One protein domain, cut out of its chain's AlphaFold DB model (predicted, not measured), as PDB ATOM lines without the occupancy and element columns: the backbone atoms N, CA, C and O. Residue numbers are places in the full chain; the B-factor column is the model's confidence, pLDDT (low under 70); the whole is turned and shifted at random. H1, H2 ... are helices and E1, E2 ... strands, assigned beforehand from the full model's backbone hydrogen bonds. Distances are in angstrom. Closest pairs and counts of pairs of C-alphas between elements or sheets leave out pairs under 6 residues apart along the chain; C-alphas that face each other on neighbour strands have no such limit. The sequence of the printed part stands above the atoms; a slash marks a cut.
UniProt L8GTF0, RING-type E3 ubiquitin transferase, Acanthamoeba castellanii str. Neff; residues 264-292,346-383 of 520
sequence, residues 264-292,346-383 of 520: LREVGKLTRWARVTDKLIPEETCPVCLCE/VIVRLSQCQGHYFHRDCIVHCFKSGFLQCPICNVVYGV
ATOM      1  N   LEU A 264      44.809 -27.059  45.169       36.25
ATOM      2  CA  LEU A 264      44.374 -26.290  46.350       36.25
ATOM      3  C   LEU A 264      43.384 -25.159  46.010       36.25
ATOM      4  O   LEU A 264      42.463 -24.894  46.782       36.25
ATOM      5  N   ARG A 265      43.547 -24.486  44.861       50.72
ATOM      6  CA  ARG A 265      42.622 -23.427  44.418       50.72
ATOM      7  C   ARG A 265      41.266 -23.988  43.999       50.72
ATOM      8  O   ARG A 265      40.257 -23.343  44.270       50.72
ATOM      9  N   GLU A 266      41.228 -25.145  43.349       51.75
ATOM     10  CA  GLU A 266      39.980 -25.812  42.941       51.75
ATOM     11  C   GLU A 266      39.223 -26.366  44.140       51.75
ATOM     12  O   GLU A 266      38.039 -26.081  44.291       51.75
ATOM     13  N   VAL A 267      39.930 -27.011  45.068       55.97
ATOM     14  CA  VAL A 267      39.393 -27.398  46.378       55.97
ATOM     15  C   VAL A 267      38.788 -26.191  47.104       55.97
ATOM     16  O   VAL A 267      37.666 -26.265  47.600       55.97
ATOM     17  N   GLY A 268      39.482 -25.048  47.122       58.47
ATOM     18  CA  GLY A 268      38.976 -23.816  47.735       58.47
ATOM     19  C   GLY A 268      37.765 -23.192  47.022       58.47
ATOM     20  O   GLY A 268      37.009 -22.449  47.643       58.47
ATOM     21  N   LYS A 269      37.555 -23.475  45.729       60.72
ATOM     22  CA  LYS A 269      36.328 -23.095  45.005       60.72
ATOM     23  C   LYS A 269      35.201 -24.089  45.272       60.72
ATOM     24  O   LYS A 269      34.060 -23.667  45.440       60.72
ATOM     25  N   LEU A 270      35.522 -25.379  45.363       62.53
ATOM     26  CA  LEU A 270      34.561 -26.434  45.654       62.53
ATOM     27  C   LEU A 270      33.896 -26.238  47.017       62.53
ATOM     28  O   LEU A 270      32.685 -26.385  47.101       62.53
ATOM     29  N   THR A 271      34.619 -25.799  48.051       63.62
ATOM     30  CA  THR A 271      34.026 -25.514  49.376       63.62
ATOM     31  C   THR A 271      32.946 -24.424  49.358       63.62
ATOM     32  O   THR A 271      32.124 -24.358  50.270       63.62
ATOM     33  N   ARG A 272      32.901 -23.571  48.322       74.88
ATOM     34  CA  ARG A 272      31.816 -22.593  48.122       74.88
ATOM     35  C   ARG A 272      30.561 -23.232  47.524       74.88
ATOM     36  O   ARG A 272      29.456 -22.756  47.772       74.88
ATOM     37  N   TRP A 273      30.731 -24.251  46.689       79.31
ATOM     38  CA  TRP A 273      29.669 -24.825  45.859       79.31
ATOM     39  C   TRP A 273      29.142 -26.149  46.386       79.31
ATOM     40  O   TRP A 273      27.985 -26.480  46.127       79.31
ATOM     41  N   ALA A 274      29.959 -26.863  47.147       78.12
ATOM     42  CA  ALA A 274      29.659 -28.164  47.695       78.12
ATOM     43  C   ALA A 274      29.783 -28.147  49.217       78.12
ATOM     44  O   ALA A 274      30.635 -27.463  49.787       78.12
ATOM     45  N   ARG A 275      28.902 -28.895  49.873       79.31
ATOM     46  CA  ARG A 275      28.908 -29.075  51.325       79.31
ATOM     47  C   ARG A 275      29.226 -30.528  51.624       79.31
ATOM     48  O   ARG A 275      28.582 -31.394  51.040       79.31
ATOM     49  N   VAL A 276      30.181 -30.761  52.522       76.69
ATOM     50  CA  VAL A 276      30.379 -32.087  53.122       76.69
ATOM     51  C   VAL A 276      29.085 -32.477  53.830       76.69
ATOM     52  O   VAL A 276      28.416 -31.611  54.410       76.69
ATOM     53  N   THR A 277      28.677 -33.730  53.690       68.94
ATOM     54  CA  THR A 277      27.414 -34.220  54.231       68.94
ATOM     55  C   THR A 277      27.586 -35.613  54.797       68.94
ATOM     56  O   THR A 277      27.933 -36.527  54.065       68.94
ATOM     57  N   ASP A 278      27.218 -35.752  56.065       59.84
ATOM     58  CA  ASP A 278      27.194 -37.026  56.793       59.84
ATOM     59  C   ASP A 278      25.753 -37.580  56.868       59.84
ATOM     60  O   ASP A 278      25.412 -38.421  57.689       59.84
ATOM     61  N   LYS A 279      24.837 -37.009  56.073       58.66
ATOM     62  CA  LYS A 279      23.415 -37.383  56.053       58.66
ATOM     63  C   LYS A 279      23.176 -38.565  55.126       58.66
ATOM     64  O   LYS A 279      23.729 -38.557  54.033       58.66
ATOM     65  N   LEU A 280      22.227 -39.428  55.515       57.97
ATOM     66  CA  LEU A 280      21.603 -40.465  54.681       57.97
ATOM     67  C   LEU A 280      21.437 -39.986  53.233       57.97
ATOM     68  O   LEU A 280      20.712 -39.019  52.955       57.97
ATOM     69  N   ILE A 281      22.159 -40.646  52.336       66.38
ATOM     70  CA  ILE A 281      22.216 -40.313  50.921       66.38
ATOM     71  C   ILE A 281      21.159 -41.169  50.218       66.38
ATOM     72  O   ILE A 281      21.181 -42.384  50.374       66.38
ATOM     73  N   PRO A 282      20.210 -40.570  49.474       59.44
ATOM     74  CA  PRO A 282      19.155 -41.335  48.806       59.44
ATOM     75  C   PRO A 282      19.666 -42.282  47.716       59.44
ATOM     76  O   PRO A 282      18.984 -43.240  47.375       59.44
ATOM     77  N   GLU A 283      20.823 -41.967  47.133       62.03
ATOM     78  CA  GLU A 283      21.502 -42.801  46.147       62.03
ATOM     79  C   GLU A 283      22.653 -43.524  46.832       62.03
ATOM     80  O   GLU A 283      23.420 -42.892  47.551       62.03
ATOM     81  N   GLU A 284      22.785 -44.828  46.602       68.25
ATOM     82  CA  GLU A 284      23.820 -45.640  47.247       68.25
ATOM     83  C   GLU A 284      25.183 -45.505  46.567       68.25
ATOM     84  O   GLU A 284      26.169 -45.921  47.152       68.25
ATOM     85  N   THR A 285      25.275 -44.897  45.374       77.25
ATOM     86  CA  THR A 285      26.518 -44.826  44.588       77.25
ATOM     87  C   THR A 285      26.845 -43.424  44.076       77.25
ATOM     88  O   THR A 285      25.973 -42.603  43.795       77.25
ATOM     89  N   CYS A 286      28.137 -43.143  43.900       75.25
ATOM     90  CA  CYS A 286      28.612 -41.907  43.289       75.25
ATOM     91  C   CYS A 286      28.446 -41.934  41.757       75.25
ATOM     92  O   CYS A 286      29.118 -42.722  41.106       75.25
ATOM     93  N   PRO A 287      27.734 -40.993  41.115       74.62
ATOM     94  CA  PRO A 287      27.505 -41.010  39.659       74.62
ATOM     95  C   PRO A 287      28.755 -40.840  38.778       74.62
ATOM     96  O   PRO A 287      28.685 -40.980  37.560       74.62
ATOM     97  N   VAL A 288      29.892 -40.452  39.363       71.44
ATOM     98  CA  VAL A 288      31.143 -40.219  38.623       71.44
ATOM     99  C   VAL A 288      32.029 -41.461  38.611       71.44
ATOM    100  O   VAL A 288      32.634 -41.752  37.585       71.44
ATOM    101  N   CYS A 289      32.130 -42.175  39.735       73.31
ATOM    102  CA  CYS A 289      32.968 -43.374  39.849       73.31
ATOM    103  C   CYS A 289      32.189 -44.670  40.079       73.31
ATOM    104  O   CYS A 289      32.796 -45.733  40.080       73.31
ATOM    105  N   LEU A 290      30.879 -44.566  40.297       74.00
ATOM    106  CA  LEU A 290      29.926 -45.644  40.566       74.00
ATOM    107  C   LEU A 290      30.231 -46.477  41.819       74.00
ATOM    108  O   LEU A 290      29.636 -47.529  42.011       74.00
ATOM    109  N   CYS A 291      31.137 -46.012  42.682       72.94
ATOM    110  CA  CYS A 291      31.402 -46.649  43.971       72.94
ATOM    111  C   CYS A 291      30.284 -46.330  44.955       72.94
ATOM    112  O   CYS A 291      29.757 -45.213  44.925       72.94
ATOM    113  N   GLU A 292      29.968 -47.299  45.809       75.06
ATOM    114  CA  GLU A 292      29.027 -47.113  46.902       75.06
ATOM    115  C   GLU A 292      29.521 -46.030  47.863       75.06
ATOM    116  O   GLU A 292      30.725 -45.841  48.040       75.06
ATOM    117  N   VAL A 346      35.249 -38.656  51.588       81.44
ATOM    118  CA  VAL A 346      34.540 -37.392  51.837       81.44
ATOM    119  C   VAL A 346      33.459 -37.189  50.775       81.44
ATOM    120  O   VAL A 346      33.757 -36.830  49.633       81.44
ATOM    121  N   ILE A 347      32.190 -37.320  51.157       85.06
ATOM    122  CA  ILE A 347      31.050 -37.101  50.261       85.06
ATOM    123  C   ILE A 347      30.586 -35.648  50.328       85.06
ATOM    124  O   ILE A 347      30.458 -35.032  51.390       85.06
ATOM    125  N   VAL A 348      30.320 -35.072  49.160       87.00
ATOM    126  CA  VAL A 348      29.875 -33.692  49.021       87.00
ATOM    127  C   VAL A 348      28.585 -33.587  48.226       87.00
ATOM    128  O   VAL A 348      28.389 -34.251  47.210       87.00
ATOM    129  N   ARG A 349      27.720 -32.667  48.651       89.50
ATOM    130  CA  ARG A 349      26.491 -32.301  47.944       89.50
ATOM    131  C   ARG A 349      26.633 -30.952  47.264       89.50
ATOM    132  O   ARG A 349      26.958 -29.960  47.924       89.50
ATOM    133  N   LEU A 350      26.308 -30.882  45.976       86.81
ATOM    134  CA  LEU A 350      26.294 -29.620  45.234       86.81
ATOM    135  C   LEU A 350      25.085 -28.751  45.633       86.81
ATOM    136  O   LEU A 350      23.945 -29.202  45.648       86.81
ATOM    137  N   SER A 351      25.338 -27.493  45.999       85.81
ATOM    138  CA  SER A 351      24.393 -26.640  46.745       85.81
ATOM    139  C   SER A 351      23.207 -26.078  45.956       85.81
ATOM    140  O   SER A 351      22.178 -25.796  46.564       85.81
ATOM    141  N   GLN A 352      23.339 -25.901  44.642       83.75
ATOM    142  CA  GLN A 352      22.274 -25.441  43.736       83.75
ATOM    143  C   GLN A 352      21.536 -26.615  43.071       83.75
ATOM    144  O   GLN A 352      20.592 -26.409  42.315       83.75
ATOM    145  N   CYS A 353      21.968 -27.849  43.335       83.31
ATOM    146  CA  CYS A 353      21.345 -29.060  42.831       83.31
ATOM    147  C   CYS A 353      20.333 -29.603  43.844       83.31
ATOM    148  O   CYS A 353      20.529 -29.503  45.058       83.31
ATOM    149  N   GLN A 354      19.278 -30.243  43.344       83.75
ATOM    150  CA  GLN A 354      18.329 -30.961  44.188       83.75
ATOM    151  C   GLN A 354      18.859 -32.373  44.454       83.75
ATOM    152  O   GLN A 354      18.562 -33.297  43.717       83.75
ATOM    153  N   GLY A 355      19.675 -32.518  45.503       81.81
ATOM    154  CA  GLY A 355      20.076 -33.838  46.002       81.81
ATOM    155  C   GLY A 355      21.125 -34.577  45.166       81.81
ATOM    156  O   GLY A 355      21.035 -35.788  45.058       81.81
ATOM    157  N   HIS A 356      22.125 -33.885  44.604       85.19
ATOM    158  CA  HIS A 356      23.229 -34.543  43.883       85.19
ATOM    159  C   HIS A 356      24.490 -34.642  44.741       85.19
ATOM    160  O   HIS A 356      25.020 -33.612  45.187       85.19
ATOM    161  N   TYR A 357      24.958 -35.875  44.932       86.62
ATOM    162  CA  TYR A 357      26.044 -36.258  45.831       86.62
ATOM    163  C   TYR A 357      27.203 -36.878  45.051       86.62
ATOM    164  O   TYR A 357      27.003 -37.562  44.051       86.62
ATOM    165  N   PHE A 358      28.430 -36.612  45.490       85.31
ATOM    166  CA  PHE A 358      29.643 -37.103  44.843       85.31
ATOM    167  C   PHE A 358      30.743 -37.304  45.878       85.31
ATOM    168  O   PHE A 358      30.827 -36.514  46.818       85.31
ATOM    169  N   HIS A 359      31.665 -38.243  45.651       85.56
ATOM    170  CA  HIS A 359      32.961 -38.160  46.320       85.56
ATOM    171  C   HIS A 359      33.604 -36.816  45.979       85.56
ATOM    172  O   HIS A 359      33.573 -36.356  44.826       85.56
ATOM    173  N   ARG A 360      34.185 -36.169  46.986       81.25
ATOM    174  CA  ARG A 360      34.842 -34.870  46.860       81.25
ATOM    175  C   ARG A 360      35.846 -34.891  45.724       81.25
ATOM    176  O   ARG A 360      35.827 -34.008  44.869       81.25
ATOM    177  N   ASP A 361      36.681 -35.915  45.689       78.56
ATOM    178  CA  ASP A 361      37.723 -36.017  44.686       78.56
ATOM    179  C   ASP A 361      37.137 -36.281  43.298       78.56
ATOM    180  O   ASP A 361      37.548 -35.627  42.341       78.56
ATOM    181  N   CYS A 362      36.083 -37.089  43.170       79.56
ATOM    182  CA  CYS A 362      35.372 -37.273  41.902       79.56
ATOM    183  C   CYS A 362      34.824 -35.960  41.326       79.56
ATOM    184  O   CYS A 362      34.996 -35.681  40.137       79.56
ATOM    185  N   ILE A 363      34.197 -35.119  42.152       81.31
ATOM    186  CA  ILE A 363      33.639 -33.858  41.655       81.31
ATOM    187  C   ILE A 363      34.713 -32.788  41.417       81.31
ATOM    188  O   ILE A 363      34.535 -31.956  40.527       81.31
ATOM    189  N   VAL A 364      35.852 -32.827  42.126       77.06
ATOM    190  CA  VAL A 364      37.026 -31.987  41.807       77.06
ATOM    191  C   VAL A 364      37.513 -32.260  40.379       77.06
ATOM    192  O   VAL A 364      37.808 -31.313  39.656       77.06
ATOM    193  N   HIS A 365      37.518 -33.515  39.921       72.38
ATOM    194  CA  HIS A 365      37.921 -33.852  38.546       72.38
ATOM    195  C   HIS A 365      36.944 -33.340  37.476       72.38
ATOM    196  O   HIS A 365      37.302 -33.239  36.304       72.38
ATOM    197  N   CYS A 366      35.720 -32.975  37.860       75.75
ATOM    198  CA  CYS A 366      34.744 -32.384  36.949       75.75
ATOM    199  C   CYS A 366      34.940 -30.868  36.758       75.75
ATOM    200  O   CYS A 366      34.225 -30.259  35.953       75.75
ATOM    201  N   PHE A 367      35.883 -30.239  37.474       75.62
ATOM    202  CA  PHE A 367      36.215 -28.834  37.257       75.62
ATOM    203  C   PHE A 367      36.852 -28.640  35.889       75.62
ATOM    204  O   PHE A 367      37.774 -29.336  35.473       75.62
ATOM    205  N   LYS A 368      36.357 -27.627  35.197       70.94
ATOM    206  CA  LYS A 368      36.924 -27.107  33.958       70.94
ATOM    207  C   LYS A 368      37.326 -25.669  34.222       70.94
ATOM    208  O   LYS A 368      36.773 -25.055  35.122       70.94
ATOM    209  N   SER A 369      38.274 -25.125  33.467       69.69
ATOM    210  CA  SER A 369      38.847 -23.769  33.579       69.69
ATOM    211  C   SER A 369      37.935 -22.690  34.208       69.69
ATOM    212  O   SER A 369      37.361 -21.856  33.515       69.69
ATOM    213  N   GLY A 370      37.814 -22.677  35.543       73.88
ATOM    214  CA  GLY A 370      37.008 -21.713  36.303       73.88
ATOM    215  C   GLY A 370      35.540 -22.057  36.610       73.88
ATOM    216  O   GLY A 370      34.939 -21.307  37.382       73.88
ATOM    217  N   PHE A 371      34.979 -23.161  36.109       84.62
ATOM    218  CA  PHE A 371      33.593 -23.575  36.353       84.62
ATOM    219  C   PHE A 371      33.462 -25.080  36.628       84.62
ATOM    220  O   PHE A 371      34.320 -25.881  36.269       84.62
ATOM    221  N   LEU A 372      32.352 -25.470  37.244       84.19
ATOM    222  CA  LEU A 372      31.962 -26.862  37.448       84.19
ATOM    223  C   LEU A 372      30.573 -27.059  36.844       84.19
ATOM    224  O   LEU A 372      29.673 -26.277  37.119       84.19
ATOM    225  N   GLN A 373      30.383 -28.093  36.035       84.94
ATOM    226  CA  GLN A 373      29.062 -28.482  35.543       84.94
ATOM    227  C   GLN A 373      28.661 -29.778  36.242       84.94
ATOM    228  O   GLN A 373      29.413 -30.748  36.194       84.94
ATOM    229  N   CYS A 374      27.508 -29.783  36.912       83.62
ATOM    230  CA  CYS A 374      26.996 -30.974  37.580       83.62
ATOM    231  C   CYS A 374      26.805 -32.107  36.554       83.62
ATOM    232  O   CYS A 374      26.059 -31.898  35.595       83.62
ATOM    233  N   PRO A 375      27.415 -33.291  36.747       82.00
ATOM    234  CA  PRO A 375      27.268 -34.413  35.818       82.00
ATOM    235  C   PRO A 375      25.841 -34.966  35.713       82.00
ATOM    236  O   PRO A 375      25.498 -35.533  34.685       82.00
ATOM    237  N   ILE A 376      25.012 -34.779  36.749       78.31
ATOM    238  CA  ILE A 376      23.635 -35.292  36.777       78.31
ATOM    239  C   ILE A 376      22.676 -34.338  36.054       78.31
ATOM    240  O   ILE A 376      21.985 -34.731  35.123       78.31
ATOM    241  N   CYS A 377      22.632 -33.063  36.457       76.69
ATOM    242  CA  CYS A 377      21.625 -32.117  35.951       76.69
ATOM    243  C   CYS A 377      22.166 -30.951  35.129       76.69
ATOM    244  O   CYS A 377      21.413 -30.037  34.805       76.69
ATOM    245  N   ASN A 378      23.461 -30.929  34.821       79.44
ATOM    246  CA  ASN A 378      24.106 -29.887  34.019       79.44
ATOM    247  C   ASN A 378      24.083 -28.465  34.607       79.44
ATOM    248  O   ASN A 378      24.541 -27.535  33.944       79.44
ATOM    249  N   VAL A 379      23.639 -28.278  35.857       83.19
ATOM    250  CA  VAL A 379      23.752 -26.987  36.557       83.19
ATOM    251  C   VAL A 379      25.214 -26.541  36.584       83.19
ATOM    252  O   VAL A 379      26.102 -27.302  36.978       83.19
ATOM    253  N   VAL A 380      25.454 -25.302  36.159       86.69
ATOM    254  CA  VAL A 380      26.786 -24.701  36.068       86.69
ATOM    255  C   VAL A 380      27.065 -23.859  37.312       86.69
ATOM    256  O   VAL A 380      26.375 -22.887  37.595       86.69
ATOM    257  N   TYR A 381      28.137 -24.202  38.016       85.50
ATOM    258  CA  TYR A 381      28.705 -23.451  39.124       85.50
ATOM    259  C   TYR A 381      29.900 -22.629  38.644       85.50
ATOM    260  O   TYR A 381      30.814 -23.143  37.994       85.50
ATOM    261  N   GLY A 382      29.922 -21.349  39.008       87.69
ATOM    262  CA  GLY A 382      30.914 -20.402  38.504       87.69
ATOM    263  C   GLY A 382      30.540 -19.852  37.129       87.69
ATOM    264  O   GLY A 382      29.385 -19.912  36.716       87.69
ATOM    265  N   VAL A 383      31.516 -19.271  36.433       89.75
ATOM    266  CA  VAL A 383      31.290 -18.641  35.126       89.75
ATOM    267  C   VAL A 383      31.914 -19.515  34.051       89.75
ATOM    268  O   VAL A 383      33.138 -19.607  33.953       89.75
TER     269      VAL A 383
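AT A GLANCE: This is residues 264 to 292 and 346 to 383 of the 520 residues of the protein "RING-type E3 ubiquitin transferase" of Acanthamoeba castellanii str. Neff (UniProt L8GTF0). A small three-stranded sheet, E1 E2 E3, has the short helix H2 over it, while a separate hairpin, E4 and E5, lies off to one side and helix H1 passes near both. The unnamed stretch 277 to 292 loops round the far end. The printed part has 67 residues, in the order H1 E1 E2 E3 H2 E4 E5; both sheets are antiparallel, and the class is mixed, with 31 residues, under half, in named elements. The whole is compact, with a radius of gyration of the C-alphas of 11.0 A and spans of 30 by 23 by 19 A.

IN THESE COORDINATES: Find C-alpha 264 at (44.374, -26.290, 46.350); from there H1, residues 264 to 273, runs 14.8 A. E1 follows at 274 to 276. Past the cut, E2 runs 10.2 A over 347 to 350, then come E3, 357 to 359, H2, 360 to 364, E4, 371 to 373, and E5, 380 to 382, ending at C-alpha 382 (30.914, -20.402, 38.504).

HOW THE PARTS SIT: In the first sheet look at inner strand E2: N 275 and O 349 are 3.0 A apart towards E1, and N 348 and O 358 are 2.8 A apart towards E3, its hairpin partner. H2 is on this sheet at a height of 8.1 A, only just over E2, with 3 C-alphas falling on it. H1 only grazes the sheet, and only just touches H2, with 3 pairs within 8 A, the closest C-alphas being Val 267 and Val 364, 6.9 A apart. H1 and E4 are near each other. In the hairpin E4 and E5, N 381 and O 372 are 2.7 A apart; both strands are apart from E1, E2 and E3. In H2 every O i to N i+4 pair is within hydrogen-bond range, in H1 4 of 6.

THE WHOLE: The C-alphas farthest apart are Leu 280 and Ser 369, 32.0 A. Residues 293 to 345 are not printed; C-alphas 292 and 346 are 12.2 A apart. No link printed whole is long. Confidence is under 70 at residues 264 to 271, 277 to 284 and 369.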